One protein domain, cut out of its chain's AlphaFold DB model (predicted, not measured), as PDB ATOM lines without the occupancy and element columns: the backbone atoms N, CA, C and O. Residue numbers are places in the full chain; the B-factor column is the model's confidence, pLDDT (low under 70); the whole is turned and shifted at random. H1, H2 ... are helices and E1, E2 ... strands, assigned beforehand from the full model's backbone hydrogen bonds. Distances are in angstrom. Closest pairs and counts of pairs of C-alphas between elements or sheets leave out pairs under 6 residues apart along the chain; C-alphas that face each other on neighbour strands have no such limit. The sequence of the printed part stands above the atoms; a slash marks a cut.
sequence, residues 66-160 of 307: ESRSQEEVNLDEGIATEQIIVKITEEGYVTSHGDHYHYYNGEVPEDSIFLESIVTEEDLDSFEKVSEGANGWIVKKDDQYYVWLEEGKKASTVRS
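This is residues 66 to 160 of the 307 residues of the protein "Histidine triad protein" of Globicatella sulfidifaciens DSM 15739 (UniProt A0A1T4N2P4). Two small sheets follow each other along the longest axis, a strongly twisted one of four strands and a smaller one of three, coming together where E1 nears E7. H1 lies off at the four-stranded sheet's end of that axis, and the short H2 folds back near E4. The printed part has 95 residues with two named helices and seven named strands, in the order H1 E1 E2 E3 E4 E5 E6 E7 H2, a mixed class. One sheet, E3 E2 E1 E4, is mixed; the other, E5 E6 E7, is all antiparallel. The whole is compact, with a radius of gyration of the C-alphas of 13.1 A and spans of 40 by 27 by 21 A.

H1, residues 70 to 77, is only just not on the four-stranded sheet, with 4 pairs of C-alphas within 10 A. E1 (84 to 88), E2 (92 to 96) and E3 (101 to 105) form a meander, each strand the antiparallel neighbour of the one before; N 84 and O 96 are 2.9 A apart, N 95 and O 102 2.9 A. E4, residues 113 to 115, is parallel to E1, with N 85 and O 113 at 2.8 A. E5 (128 to 133), E6 (136 to 141) and E7 (144 to 149) form a second meander, with N 130 and O 138 at 2.9 A and N 139 and O 146 at 2.9 A. The closest C-alphas of E1 and E7 are those of Ile 88 and Tyr 145, 5.7 A apart. H2, residues 154 to 157, only grazes the four-stranded sheet; its closest C-alpha to E4 is that of Thr 157, 4.7 A from Ile 113. Every O i to N i+4 pair of H1 is within hydrogen-bond range; H2 is too short for one.

H1 begins at C-alpha 70 (-67.365, 65.312, 23.195) and is 10.7 A long. E6 measures 15.9 A and E7 16.3 A. H2 ends at C-alpha 157 (-72.626, 73.093, 35.690).

The farthest C-alphas, of Gly 78 and Asp 125, are 40.7 A apart. The printed part has no cut. The link from E4 to E5, residues 116 to 127, is long. Residues 78 to 81 are under 70 in pLDDT.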
ATOM      1  N   GLU A  66     -72.977  59.793  17.592       77.94
ATOM      2  CA  GLU A  66     -71.573  60.174  17.658       77.94
ATOM      3  C   GLU A  66     -70.758  59.027  18.254       77.94
ATOM      4  O   GLU A  66     -71.023  58.526  19.346       77.94
ATOM      5  N   SER A  67     -69.746  58.593  17.506       75.44
ATOM      6  CA  SER A  67     -68.771  57.593  17.964       75.44
ATOM      7  C   SER A  67     -67.519  58.219  18.586       75.44
ATOM      8  O   SER A  67     -66.702  57.503  19.165       75.44
ATOM      9  N   ARG A  68     -67.377  59.540  18.450       77.75
ATOM     10  CA  ARG A  68     -66.281  60.365  18.966       77.75
ATOM     11  C   ARG A  68     -66.600  60.857  20.376       77.75
ATOM     12  O   ARG A  68     -67.772  60.939  20.745       77.75
ATOM     13  N   SER A  69     -65.580  61.198  21.163       78.81
ATOM     14  CA  SER A  69     -65.814  61.872  22.449       78.81
ATOM     15  C   SER A  69     -66.309  63.309  22.233       78.81
ATOM     16  O   SER A  69     -66.057  63.906  21.187       78.81
ATOM     17  N   GLN A  70     -66.964  63.897  23.241       77.12
ATOM     18  CA  GLN A  70     -67.365  65.312  23.195       77.12
ATOM     19  C   GLN A  70     -66.162  66.228  22.889       77.12
ATOM     20  O   GLN A  70     -66.249  67.146  22.080       77.12
ATOM     21  N   GLU A  71     -64.998  65.935  23.470       75.19
ATOM     22  CA  GLU A  71     -63.760  66.694  23.250       75.19
ATOM     23  C   GLU A  71     -63.273  66.629  21.794       75.19
ATOM     24  O   GLU A  71     -62.783  67.624  21.260       75.19
ATOM     25  N   GLU A  72     -63.413  65.472  21.142       77.88
ATOM     26  CA  GLU A  72     -63.053  65.292  19.733       77.88
ATOM     27  C   GLU A  72     -64.007  66.046  18.802       77.88
ATOM     28  O   GLU A  72     -63.544  66.655  17.838       77.88
ATOM     29  N   VAL A  73     -65.312  66.038  19.098       76.19
ATOM     30  CA  VAL A  73     -66.315  66.816  18.351       76.19
ATOM     31  C   VAL A  73     -66.029  68.314  18.496       76.19
ATOM     32  O   VAL A  73     -65.902  69.007  17.491       76.19
ATOM     33  N   ASN A  74     -65.789  68.795  19.721       73.81
ATOM     34  CA  ASN A  74     -65.437  70.199  19.979       73.81
ATOM     35  C   ASN A  74     -64.204  70.649  19.184       73.81
ATOM     36  O   ASN A  74     -64.165  71.754  18.640       73.81
ATOM     37  N   LEU A  75     -63.175  69.799  19.118       74.44
ATOM     38  CA  LEU A  75     -61.945  70.108  18.394       74.44
ATOM     39  C   LEU A  75     -62.155  70.160  16.875       74.44
ATOM     40  O   LEU A  75     -61.559  71.009  16.214       74.44
ATOM     41  N   ASP A  76     -62.954  69.241  16.332       75.06
ATOM     42  CA  ASP A  76     -63.219  69.120  14.895       75.06
ATOM     43  C   ASP A  76     -64.088  70.268  14.375       75.06
ATOM     44  O   ASP A  76     -63.786  70.867  13.342       75.06
ATOM     45  N   GLU A  77     -65.122  70.628  15.131       71.38
ATOM     46  CA  GLU A  77     -66.018  71.723  14.763       71.38
ATOM     47  C   GLU A  77     -65.352  73.091  14.954       71.38
ATOM     48  O   GLU A  77     -65.744  74.078  14.330       71.38
ATOM     49  N   GLY A  78     -64.301  73.158  15.780       55.84
ATOM     50  CA  GLY A  78     -63.549  74.386  16.028       55.84
ATOM     51  C   GLY A  78     -64.395  75.479  16.680       55.84
ATOM     52  O   GLY A  78     -64.053  76.661  16.583       55.84
ATOM     53  N   ILE A  79     -65.502  75.094  17.319       55.69
ATOM     54  CA  ILE A  79     -66.456  76.002  17.946       55.69
ATOM     55  C   ILE A  79     -66.094  76.132  19.426       55.69
ATOM     56  O   ILE A  79     -65.812  75.154  20.112       55.69
ATOM     57  N   ALA A  80     -66.080  77.368  19.919       56.66
ATOM     58  CA  ALA A  80     -65.863  77.688  21.329       56.66
ATOM     59  C   ALA A  80     -67.176  77.688  22.140       56.66
ATOM     60  O   ALA A  80     -67.260  78.371  23.160       56.66
ATOM     61  N   THR A  81     -68.214  76.990  21.670       67.56
ATOM     62  CA  THR A  81     -69.497  76.872  22.372       67.56
ATOM     63  C   THR A  81     -69.485  75.671  23.307       67.56
ATOM     64  O   THR A  81     -68.658  74.763  23.204       67.56
ATOM     65  N   GLU A  82     -70.367  75.702  24.296       87.00
ATOM     66  CA  GLU A  82     -70.470  74.641  25.288       87.00
ATOM     67  C   GLU A  82     -71.286  73.472  24.731       87.00
ATOM     68  O   GLU A  82     -72.289  73.683  24.054       87.00
ATOM     69  N   GLN A  83     -70.916  72.235  25.078       88.69
ATOM     70  CA  GLN A  83     -71.814  71.091  24.907       88.69
ATOM     71  C   GLN A  83     -72.741  70.991  26.113       88.69
ATOM     72  O   GLN A  83     -72.333  70.572  27.199       88.69
ATOM     73  N   ILE A  84     -73.999  71.377  25.930       92.62
ATOM     74  CA  ILE A  84     -75.003  71.377  26.995       92.62
ATOM     75  C   ILE A  84     -75.857  70.120  26.852       92.62
ATOM     76  O   ILE A  84     -76.557  69.954  25.857       92.62
ATOM     77  N   ILE A  85     -75.847  69.231  27.843       95.00
ATOM     78  CA  ILE A  85     -76.743  68.071  27.878       95.00
ATOM     79  C   ILE A  85     -78.175  68.557  28.079       95.00
ATOM     80  O   ILE A  85     -78.510  69.149  29.104       95.00
ATOM     81  N   VAL A  86     -79.034  68.258  27.106       95.12
ATOM     82  CA  VAL A  86     -80.450  68.654  27.099       95.12
ATOM     83  C   VAL A  86     -81.393  67.491  27.396       95.12
ATOM     84  O   VAL A  86     -82.557  67.708  27.723       95.12
ATOM     85  N   LYS A  87     -80.919  66.244  27.269       95.38
ATOM     86  CA  LYS A  87     -81.712  65.040  27.545       95.38
ATOM     87  C   LYS A  87     -80.816  63.868  27.920       95.38
ATOM     88  O   LYS A  87     -79.773  63.663  27.308       95.38
ATOM     89  N   ILE A  88     -81.280  63.056  28.864       95.88
ATOM     90  CA  ILE A  88     -80.656  61.790  29.254       95.88
ATOM     91  C   ILE A  88     -81.667  60.663  29.028       95.88
ATOM     92  O   ILE A  88     -82.877  60.848  29.184       95.88
ATOM     93  N   THR A  89     -81.171  59.508  28.607       94.62
ATOM     94  CA  THR A  89     -81.934  58.282  28.356       94.62
ATOM     95  C   THR A  89     -81.203  57.090  28.965       94.62
ATOM     96  O   THR A  89     -80.077  57.222  29.433       94.62
ATOM     97  N   GLU A  90     -81.830  55.915  28.944       92.50
ATOM     98  CA  GLU A  90     -81.188  54.681  29.407       92.50
ATOM     99  C   GLU A  90     -79.958  54.301  28.568       92.50
ATOM    100  O   GLU A  90     -78.975  53.799  29.104       92.50
ATOM    101  N   GLU A  91     -80.000  54.561  27.258       92.44
ATOM    102  CA  GLU A  91     -78.962  54.139  26.308       92.44
ATOM    103  C   GLU A  91     -77.859  55.189  26.103       92.44
ATOM    104  O   GLU A  91     -76.786  54.874  25.584       92.44
ATOM    105  N   GLY A  92     -78.106  56.437  26.505       94.06
ATOM    106  CA  GLY A  92     -77.236  57.559  26.170       94.06
ATOM    107  C   GLY A  92     -77.809  58.925  26.526       94.06
ATOM    108  O   GLY A  92     -78.780  59.042  27.279       94.06
ATOM    109  N   TYR A  93     -77.245  59.979  25.949       94.81
ATOM    110  CA  TYR A  93     -77.638  61.363  26.205       94.81
ATOM    111  C   TYR A  93     -77.537  62.227  24.942       94.81
ATOM    112  O   TYR A  93     -76.846  61.889  23.981       94.81
ATOM    113  N   VAL A  94     -78.261  63.346  24.941       94.06
ATOM    114  CA  VAL A  94     -78.275  64.336  23.858       94.06
ATOM    115  C   VAL A  94     -77.622  65.618  24.357       94.06
ATOM    116  O   VAL A  94     -78.056  66.154  25.383       94.06
ATOM    117  N   THR A  95     -76.633  66.126  23.625       92.19
ATOM    118  CA  THR A  95     -76.065  67.465  23.841       92.19
ATOM    119  C   THR A  95     -76.561  68.435  22.778       92.19
ATOM    120  O   THR A  95     -76.975  68.028  21.693       92.19
ATOM    121  N   SER A  96     -76.519  69.725  23.094       89.12
ATOM    122  CA  SER A  96     -76.630  70.817  22.140       89.12
ATOM    123  C   SER A  96     -75.337  71.619  22.117       89.12
ATOM    124  O   SER A  96     -74.781  71.894  23.179       89.12
ATOM    125  N   HIS A  97     -74.910  72.011  20.918       80.94
ATOM    126  CA  HIS A  97     -73.811  72.958  20.676       80.94
ATOM    127  C   HIS A  97     -74.322  74.401  20.504       80.94
ATOM    128  O   HIS A  97     -73.606  75.273  20.012       80.94
ATOM    129  N   GLY A  98     -75.584  74.645  20.874       76.56
ATOM    130  CA  GLY A  98     -76.332  75.849  20.546       76.56
ATOM    131  C   GLY A  98     -77.213  75.613  19.322       76.56
ATOM    132  O   GLY A  98     -78.424  75.467  19.453       76.56
ATOM    133  N   ASP A  99     -76.630  75.593  18.127       79.94
ATOM    134  CA  ASP A  99     -77.368  75.601  16.854       79.94
ATOM    135  C   ASP A  99     -77.745  74.203  16.324       79.94
ATOM    136  O   ASP A  99     -78.564  74.081  15.411       79.94
ATOM    137  N   HIS A 100     -77.195  73.140  16.913       84.62
ATOM    138  CA  HIS A 100     -77.523  71.752  16.584       84.62
ATOM    139  C   HIS A 100     -77.376  70.812  17.794       84.62
ATOM    140  O   HIS A 100     -77.094  71.246  18.917       84.62
ATOM    141  N   TYR A 101     -77.625  69.516  17.567       89.25
ATOM    142  CA  TYR A 101     -77.636  68.473  18.593       89.25
ATOM    143  C   TYR A 101     -76.798  67.259  18.195       89.25
ATOM    144  O   TYR A 101     -76.818  66.850  17.032       89.25
ATOM    145  N   HIS A 102     -76.191  66.613  19.191       88.94
ATOM    146  CA  HIS A 102     -75.544  65.308  19.050       88.94
ATOM    147  C   HIS A 102     -76.137  64.292  20.008       88.94
ATOM    148  O   HIS A 102     -76.557  64.625  21.117       88.94
ATOM    149  N   TYR A 103     -76.127  63.030  19.588       92.12
ATOM    150  CA  TYR A 103     -76.481  61.907  20.440       92.12
ATOM    151  C   TYR A 103     -75.256  61.045  20.721       92.12
ATOM    152  O   TYR A 103     -74.588  60.591  19.793       92.12
ATOM    153  N   TYR A 104     -75.014  60.773  21.998       89.69
ATOM    154  CA  TYR A 104     -73.926  59.926  22.471       89.69
ATOM    155  C   TYR A 104     -74.496  58.707  23.187       89.69
ATOM    156  O   TYR A 104     -75.398  58.830  24.014       89.69
ATOM    157  N   ASN A 105     -73.933  57.534  22.901       91.94
ATOM    158  CA  ASN A 105     -74.235  56.313  23.642       91.94
ATOM    159  C   ASN A 105     -73.433  56.248  24.946       91.94
ATOM    160  O   ASN A 105     -72.258  56.617  24.978       91.94
ATOM    161  N   GLY A 106     -74.026  55.642  25.973       89.31
ATOM    162  CA  GLY A 106     -73.355  55.334  27.232       89.31
ATOM    163  C   GLY A 106     -73.519  56.401  28.311       89.31
ATOM    164  O   GLY A 106     -74.474  57.175  28.323       89.31
ATOM    165  N   GLU A 107     -72.607  56.377  29.279       90.69
ATOM    166  CA  GLU A 107     -72.701  57.195  30.486       90.69
ATOM    167  C   GLU A 107     -72.342  58.662  30.223       90.69
ATOM    168  O   GLU A 107     -71.452  58.978  29.435       90.69
ATOM    169  N   VAL A 108     -73.024  59.558  30.939       91.62
ATOM    170  CA  VAL A 108     -72.735  60.995  30.942       91.62
ATOM    171  C   VAL A 108     -71.348  61.261  31.554       91.62
ATOM    172  O   VAL A 108     -71.105  60.809  32.676       91.62
ATOM    173  N   PRO A 109     -70.455  62.023  30.889       89.06
ATOM    174  CA  PRO A 109     -69.153  62.395  31.448       89.06
ATOM    175  C   PRO A 109     -69.247  63.226  32.733       89.06
ATOM    176  O   PRO A 109     -70.166  64.028  32.907       89.06
ATOM    177  N   GLU A 110     -68.264  63.071  33.623       84.00
ATOM    178  CA  GLU A 110     -68.271  63.681  34.963       84.00
ATOM    179  C   GLU A 110     -68.312  65.220  34.966       84.00
ATOM    180  O   GLU A 110     -68.887  65.816  35.879       84.00
ATOM    181  N   ASP A 111     -67.707  65.863  33.969       82.50
ATOM    182  CA  ASP A 111     -67.548  67.315  33.830       82.50
ATOM    183  C   ASP A 111     -68.563  67.957  32.871       82.50
ATOM    184  O   ASP A 111     -68.372  69.082  32.408       82.50
ATOM    185  N   SER A 112     -69.674  67.264  32.617       89.69
ATOM    186  CA  SER A 112     -70.725  67.735  31.716       89.69
ATOM    187  C   SER A 112     -71.445  68.993  32.216       89.69
ATOM    188  O   SER A 112     -71.629  69.215  33.418       89.69
ATOM    189  N   ILE A 113     -71.924  69.787  31.259       92.62
ATOM    190  CA  ILE A 113     -72.827  70.920  31.477       92.62
ATOM    191  C   ILE A 113     -74.256  70.457  31.171       92.62
ATOM    192  O   ILE A 113     -74.480  69.723  30.214       92.62
ATOM    193  N   PHE A 114     -75.230  70.884  31.969       95.31
ATOM    194  CA  PHE A 114     -76.622  70.449  31.889       95.31
ATOM    195  C   PHE A 114     -77.568  71.620  31.642       95.31
ATOM    196  O   PHE A 114     -77.369  72.716  32.166       95.31
ATOM    197  N   LEU A 115     -78.636  71.379  30.890       96.06
ATOM    198  CA  LEU A 115     -79.748  72.314  30.787       96.06
ATOM    199  C   LEU A 115     -80.563  72.301  32.087       96.06
ATOM    200  O   LEU A 115     -80.834  71.243  32.651       96.06
ATOM    201  N   GLU A 116     -81.004  73.468  32.549       95.06
ATOM    202  CA  GLU A 116     -81.780  73.604  33.790       95.06
ATOM    203  C   GLU A 116     -83.037  72.721  33.831       95.06
ATOM    204  O   GLU A 116     -83.413  72.232  34.891       95.06
ATOM    205  N   SER A 117     -83.664  72.468  32.679       93.75
ATOM    206  CA  SER A 117     -84.926  71.729  32.576       93.75
ATOM    207  C   SER A 117     -84.810  70.250  32.946       93.75
ATOM    208  O   SER A 117     -85.822  69.616  33.246       93.75
ATOM    209  N   ILE A 118     -83.592  69.700  32.945       95.00
ATOM    210  CA  ILE A 118     -83.314  68.328  33.379       95.00
ATOM    211  C   ILE A 118     -82.719  68.271  34.788       95.00
ATOM    212  O   ILE A 118     -82.429  67.181  35.276       95.00
ATOM    213  N   VAL A 119     -82.548  69.409  35.465       95.81
ATOM    214  CA  VAL A 119     -82.067  69.472  36.849       95.81
ATOM    215  C   VAL A 119     -83.256  69.413  37.802       95.81
ATOM    216  O   VAL A 119     -84.236  70.134  37.635       95.81
ATOM    217  N   THR A 120     -83.179  68.562  38.824       94.62
ATOM    218  CA  THR A 120     -84.234  68.449  39.837       94.62
ATOM    219  C   THR A 120     -83.889  69.187  41.130       94.62
ATOM    220  O   THR A 120     -82.742  69.204  41.575       94.62
ATOM    221  N   GLU A 121     -84.914  69.785  41.740       93.56
ATOM    222  CA  GLU A 121     -84.873  70.403  43.075       93.56
ATOM    223  C   GLU A 121     -85.385  69.465  44.179       93.56
ATOM    224  O   GLU A 121     -85.342  69.807  45.360       93.56
ATOM    225  N   GLU A 122     -85.935  68.308  43.807       94.88
ATOM    226  CA  GLU A 122     -86.456  67.341  44.769       94.88
ATOM    227  C   GLU A 122     -85.318  66.655  45.546       94.88
ATOM    228  O   GLU A 122     -84.184  66.528  45.077       94.88
ATOM    229  N   ASP A 123     -85.638  66.162  46.746       94.44
ATOM    230  CA  ASP A 123     -84.686  65.412  47.561       94.44
ATOM    231  C   ASP A 123     -84.206  64.158  46.817       94.44
ATOM    232  O   ASP A 123     -85.018  63.410  46.268       94.44
ATOM    233  N   LEU A 124     -82.897  63.888  46.868       95.25
ATOM    234  CA  LEU A 124     -82.245  62.763  46.184       95.25
ATOM    235  C   LEU A 124     -82.909  61.404  46.473       95.25
ATOM    236  O   LEU A 124     -82.978  60.547  45.597       95.25
ATOM    237  N   ASP A 125     -83.423  61.213  47.690       96.12
ATOM    238  CA  ASP A 125     -84.095  59.977  48.112       96.12
ATOM    239  C   ASP A 125     -85.458  59.751  47.422       96.12
ATOM    240  O   ASP A 125     -86.051  58.679  47.556       96.12
ATOM    241  N   SER A 126     -85.952  60.735  46.665       96.25
ATOM    242  CA  SER A 126     -87.177  60.637  45.859       96.25
ATOM    243  C   SER A 126     -86.969  59.908  44.527       96.25
ATOM    244  O   SER A 126     -87.946  59.679  43.810       96.25
ATOM    245  N   PHE A 127     -85.726  59.549  44.188       97.31
ATOM    246  CA  PHE A 127     -85.359  58.981  42.894       97.31
ATOM    247  C   PHE A 127     -84.602  57.657  43.007       97.31
ATOM    248  O   PHE A 127     -83.940  57.355  44.003       97.31
ATOM    249  N   GLU A 128     -84.639  56.888  41.922       97.56
ATOM    250  CA  GLU A 128     -83.665  55.834  41.663       97.56
ATOM    251  C   GLU A 128     -82.330  56.464  41.242       97.56
ATOM    252  O   GLU A 128     -82.285  57.309  40.350       97.56
ATOM    253  N   LYS A 129     -81.228  56.055  41.875       96.75
ATOM    254  CA  LYS A 129     -79.879  56.508  41.514       96.75
ATOM    255  C   LYS A 129     -79.352  55.662  40.364       96.75
ATOM    256  O   LYS A 129     -79.203  54.454  40.531       96.75
ATOM    257  N   VAL A 130     -79.058  56.298  39.233       94.94
ATOM    258  CA  VAL A 130     -78.571  55.625  38.022       94.94
ATOM    259  C   VAL A 130     -77.047  55.613  38.004       94.94
ATOM    260  O   VAL A 130     -76.443  54.547  37.932       94.94
ATOM    261  N   SER A 131     -76.424  56.786  38.126       92.06
ATOM    262  CA  SER A 131     -74.968  56.932  38.177       92.06
ATOM    263  C   SER A 131     -74.550  58.127  39.035       92.06
ATOM    264  O   SER A 131     -75.303  59.088  39.213       92.06
ATOM    265  N   GLU A 132     -73.349  58.040  39.599       90.38
ATOM    266  CA  GLU A 132     -72.708  59.116  40.355       90.38
ATOM    267  C   GLU A 132     -71.815  59.926  39.410       90.38
ATOM    268  O   GLU A 132     -71.086  59.346  38.609       90.38
ATOM    269  N   GLY A 133     -71.871  61.254  39.498       83.94
ATOM    270  CA  GLY A 133     -70.993  62.171  38.772       83.94
ATOM    271  C   GLY A 133     -70.245  63.099  39.728       83.94
ATOM    272  O   GLY A 133     -70.541  63.160  40.921       83.94
ATOM    273  N   ALA A 134     -69.299  63.888  39.216       82.12
ATOM    274  CA  ALA A 134     -68.421  64.715  40.056       82.12
ATOM    275  C   ALA A 134     -69.147  65.790  40.893       82.12
ATOM    276  O   ALA A 134     -68.599  66.284  41.880       82.12
ATOM    277  N   ASN A 135     -70.356  66.185  40.487       87.19
ATOM    278  CA  ASN A 135     -71.124  67.261  41.119       87.19
ATOM    279  C   ASN A 135     -72.524  66.824  41.586       87.19
ATOM    280  O   ASN A 135     -73.331  67.680  41.958       87.19
ATOM    281  N   GLY A 136     -72.828  65.522  41.552       91.94
ATOM    282  CA  GLY A 136     -74.157  65.018  41.877       91.94
ATOM    283  C   GLY A 136     -74.452  63.634  41.305       91.94
ATOM    284  O   GLY A 136     -73.568  62.793  41.191       91.94
ATOM    285  N   TRP A 137     -75.716  63.393  40.968       95.12
ATOM    286  CA  TRP A 137     -76.220  62.098  40.521       95.12
ATOM    287  C   TRP A 137     -77.077  62.247  39.272       95.12
ATOM    288  O   TRP A 137     -77.921  63.142  39.196       95.12
ATOM    289  N   ILE A 138     -76.930  61.310  38.339       96.50
ATOM    290  CA  ILE A 138     -77.985  61.037  37.367       96.50
ATOM    291  C   ILE A 138     -79.019  60.159  38.061       96.50
ATOM    292  O   ILE A 138     -78.697  59.126  38.661       96.50
ATOM    293  N   VAL A 139     -80.272  60.591  38.004       97.31
ATOM    294  CA  VAL A 139     -81.373  59.989  38.752       97.31
ATOM    295  C   VAL A 139     -82.576  59.739  37.853       97.31
ATOM    296  O   VAL A 139     -82.754  60.411  36.840       97.31
ATOM    297  N   LYS A 140     -83.414  58.768  38.219       97.69
ATOM    298  CA  LYS A 140     -84.591  58.354  37.450       97.69
ATOM    299  C   LYS A 140     -85.849  58.346  38.320       97.69
ATOM    300  O   LYS A 140     -85.821  57.888  39.463       97.69
ATOM    301  N   LYS A 141     -86.960  58.839  37.771       96.88
ATOM    302  CA  LYS A 141     -88.306  58.773  38.367       96.88
ATOM    303  C   LYS A 141     -89.345  58.741  37.251       96.88
ATOM    304  O   LYS A 141     -89.246  59.519  36.312       96.88
ATOM    305  N   ASP A 142     -90.300  57.816  37.337       94.88
ATOM    306  CA  ASP A 142     -91.380  57.642  36.349       94.88
ATOM    307  C   ASP A 142     -90.884  57.554  34.888       94.88
ATOM    308  O   ASP A 142     -91.424  58.187  33.985       94.88
ATOM    309  N   ASP A 143     -89.816  56.780  34.662       92.81
ATOM    310  CA  ASP A 143     -89.146  56.614  33.359       92.81
ATOM    311  C   ASP A 143     -88.533  57.884  32.744       92.81
ATOM    312  O   ASP A 143     -88.090  57.877  31.595       92.81
ATOM    313  N   GLN A 144     -88.410  58.953  33.533       95.31
ATOM    314  CA  GLN A 144     -87.715  60.183  33.165       95.31
ATOM    315  C   GLN A 144     -86.393  60.307  33.926       95.31
ATOM    316  O   GLN A 144     -86.305  59.972  35.111       95.31
ATOM    317  N   TYR A 145     -85.363  60.775  33.222       96.69
ATOM    318  CA  TYR A 145     -84.024  60.984  33.762       96.69
ATOM    319  C   TYR A 145     -83.820  62.456  34.103       96.69
ATOM    320  O   TYR A 145     -84.187  63.337  33.325       96.69
ATOM    321  N   TYR A 146     -83.189  62.696  35.246       96.44
ATOM    322  CA  TYR A 146     -82.850  64.016  35.754       96.44
ATOM    323  C   TYR A 146     -81.423  64.031  36.290       96.44
ATOM    324  O   TYR A 146     -80.789  62.994  36.503       96.44
ATOM    325  N   VAL A 147     -80.952  65.235  36.568       96.00
ATOM    326  CA  VAL A 147     -79.693  65.516  37.232       96.00
ATOM    327  C   VAL A 147     -80.018  66.086  38.601       96.00
ATOM    328  O   VAL A 147     -80.647  67.137  38.726       96.00
ATOM    329  N   TRP A 148     -79.591  65.394  39.644       96.31
ATOM    330  CA  TRP A 148     -79.574  65.939  40.991       96.31
ATOM    331  C   TRP A 148     -78.175  66.491  41.264       96.31
ATOM    332  O   TRP A 148     -77.192  65.791  41.031       96.31
ATOM    333  N   LEU A 149     -78.063  67.725  41.752       94.75
ATOM    334  CA  LEU A 149     -76.775  68.385  41.991       94.75
ATOM    335  C   LEU A 149     -76.581  68.695  43.472       94.75
ATOM    336  O   LEU A 149     -77.512  69.120  44.155       94.75
ATOM    337  N   GLU A 150     -75.345  68.547  43.948       92.06
ATOM    338  CA  GLU A 150     -74.977  68.979  45.293       92.06
ATOM    339  C   GLU A 150     -75.150  70.498  45.466       92.06
ATOM    340  O   GLU A 150     -75.067  71.290  44.517       92.06
ATOM    341  N   GLU A 151     -75.348  70.923  46.715       88.88
ATOM    342  CA  GLU A 151     -75.528  72.333  47.049       88.88
ATOM    343  C   GLU A 151     -74.352  73.188  46.541       88.88
ATOM    344  O   GLU A 151     -73.176  72.883  46.751       88.88
ATOM    345  N   GLY A 152     -74.675  74.281  45.845       87.00
ATOM    346  CA  GLY A 152     -73.692  75.221  45.302       87.00
ATOM    347  C   GLY A 152     -73.050  74.814  43.970       87.00
ATOM    348  O   GLY A 152     -72.299  75.612  43.411       87.00
ATOM    349  N   LYS A 153     -73.352  73.633  43.416       88.12
ATOM    350  CA  LYS A 153     -72.745  73.169  42.151       88.12
ATOM    351  C   LYS A 153     -73.420  73.672  40.879       88.12
ATOM    352  O   LYS A 153     -72.806  73.634  39.813       88.12
ATOM    353  N   LYS A 154     -74.647  74.185  40.978       84.81
ATOM    354  CA  LYS A 154     -75.445  74.608  39.815       84.81
ATOM    355  C   LYS A 154     -74.769  75.680  38.967       84.81
ATOM    356  O   LYS A 154     -74.679  75.531  37.760       84.81
ATOM    357  N   ALA A 155     -74.219  76.723  39.589       79.88
ATOM    358  CA  ALA A 155     -73.698  77.887  38.866       79.88
ATOM    359  C   ALA A 155     -72.537  77.576  37.898       79.88
ATOM    360  O   ALA A 155     -72.307  78.340  36.961       79.88
ATOM    361  N   SER A 156     -71.791  76.490  38.128       83.19
ATOM    362  CA  SER A 156     -70.700  76.057  37.247       83.19
ATOM    363  C   SER A 156     -71.118  74.992  36.231       83.19
ATOM    364  O   SER A 156     -70.403  74.797  35.256       83.19
ATOM    365  N   THR A 157     -72.248  74.312  36.439       89.44
ATOM    366  CA  THR A 157     -72.626  73.093  35.690       89.44
ATOM    367  C   THR A 157     -73.964  73.190  34.972       89.44
ATOM    368  O   THR A 157     -74.269  72.318  34.172       89.44
ATOM    369  N   VAL A 158     -74.761  74.227  35.228       95.12
ATOM    370  CA  VAL A 158     -76.104  74.378  34.663       95.12
ATOM    371  C   VAL A 158     -76.164  75.613  33.775       95.12
ATOM    372  O   VAL A 158     -75.594  76.649  34.127       95.12
ATOM    373  N   ARG A 159     -76.835  75.494  32.631       95.25
ATOM    374  CA  ARG A 159     -77.227  76.615  31.769       95.25
ATOM    375  C   ARG A 159     -78.739  76.725  31.738       95.25
ATOM    376  O   ARG A 159     -79.442  75.713  31.731       95.25
ATOM    377  N   SER A 160     -79.222  77.955  31.729       94.81
ATOM    378  CA  SER A 160     -80.629  78.267  31.528       94.81
ATOM    379  C   SER A 160     -81.058  78.025  30.082       94.81
ATOM    380  O   SER A 160     -80.241  77.943  29.160       94.81
TER     381      SER A 160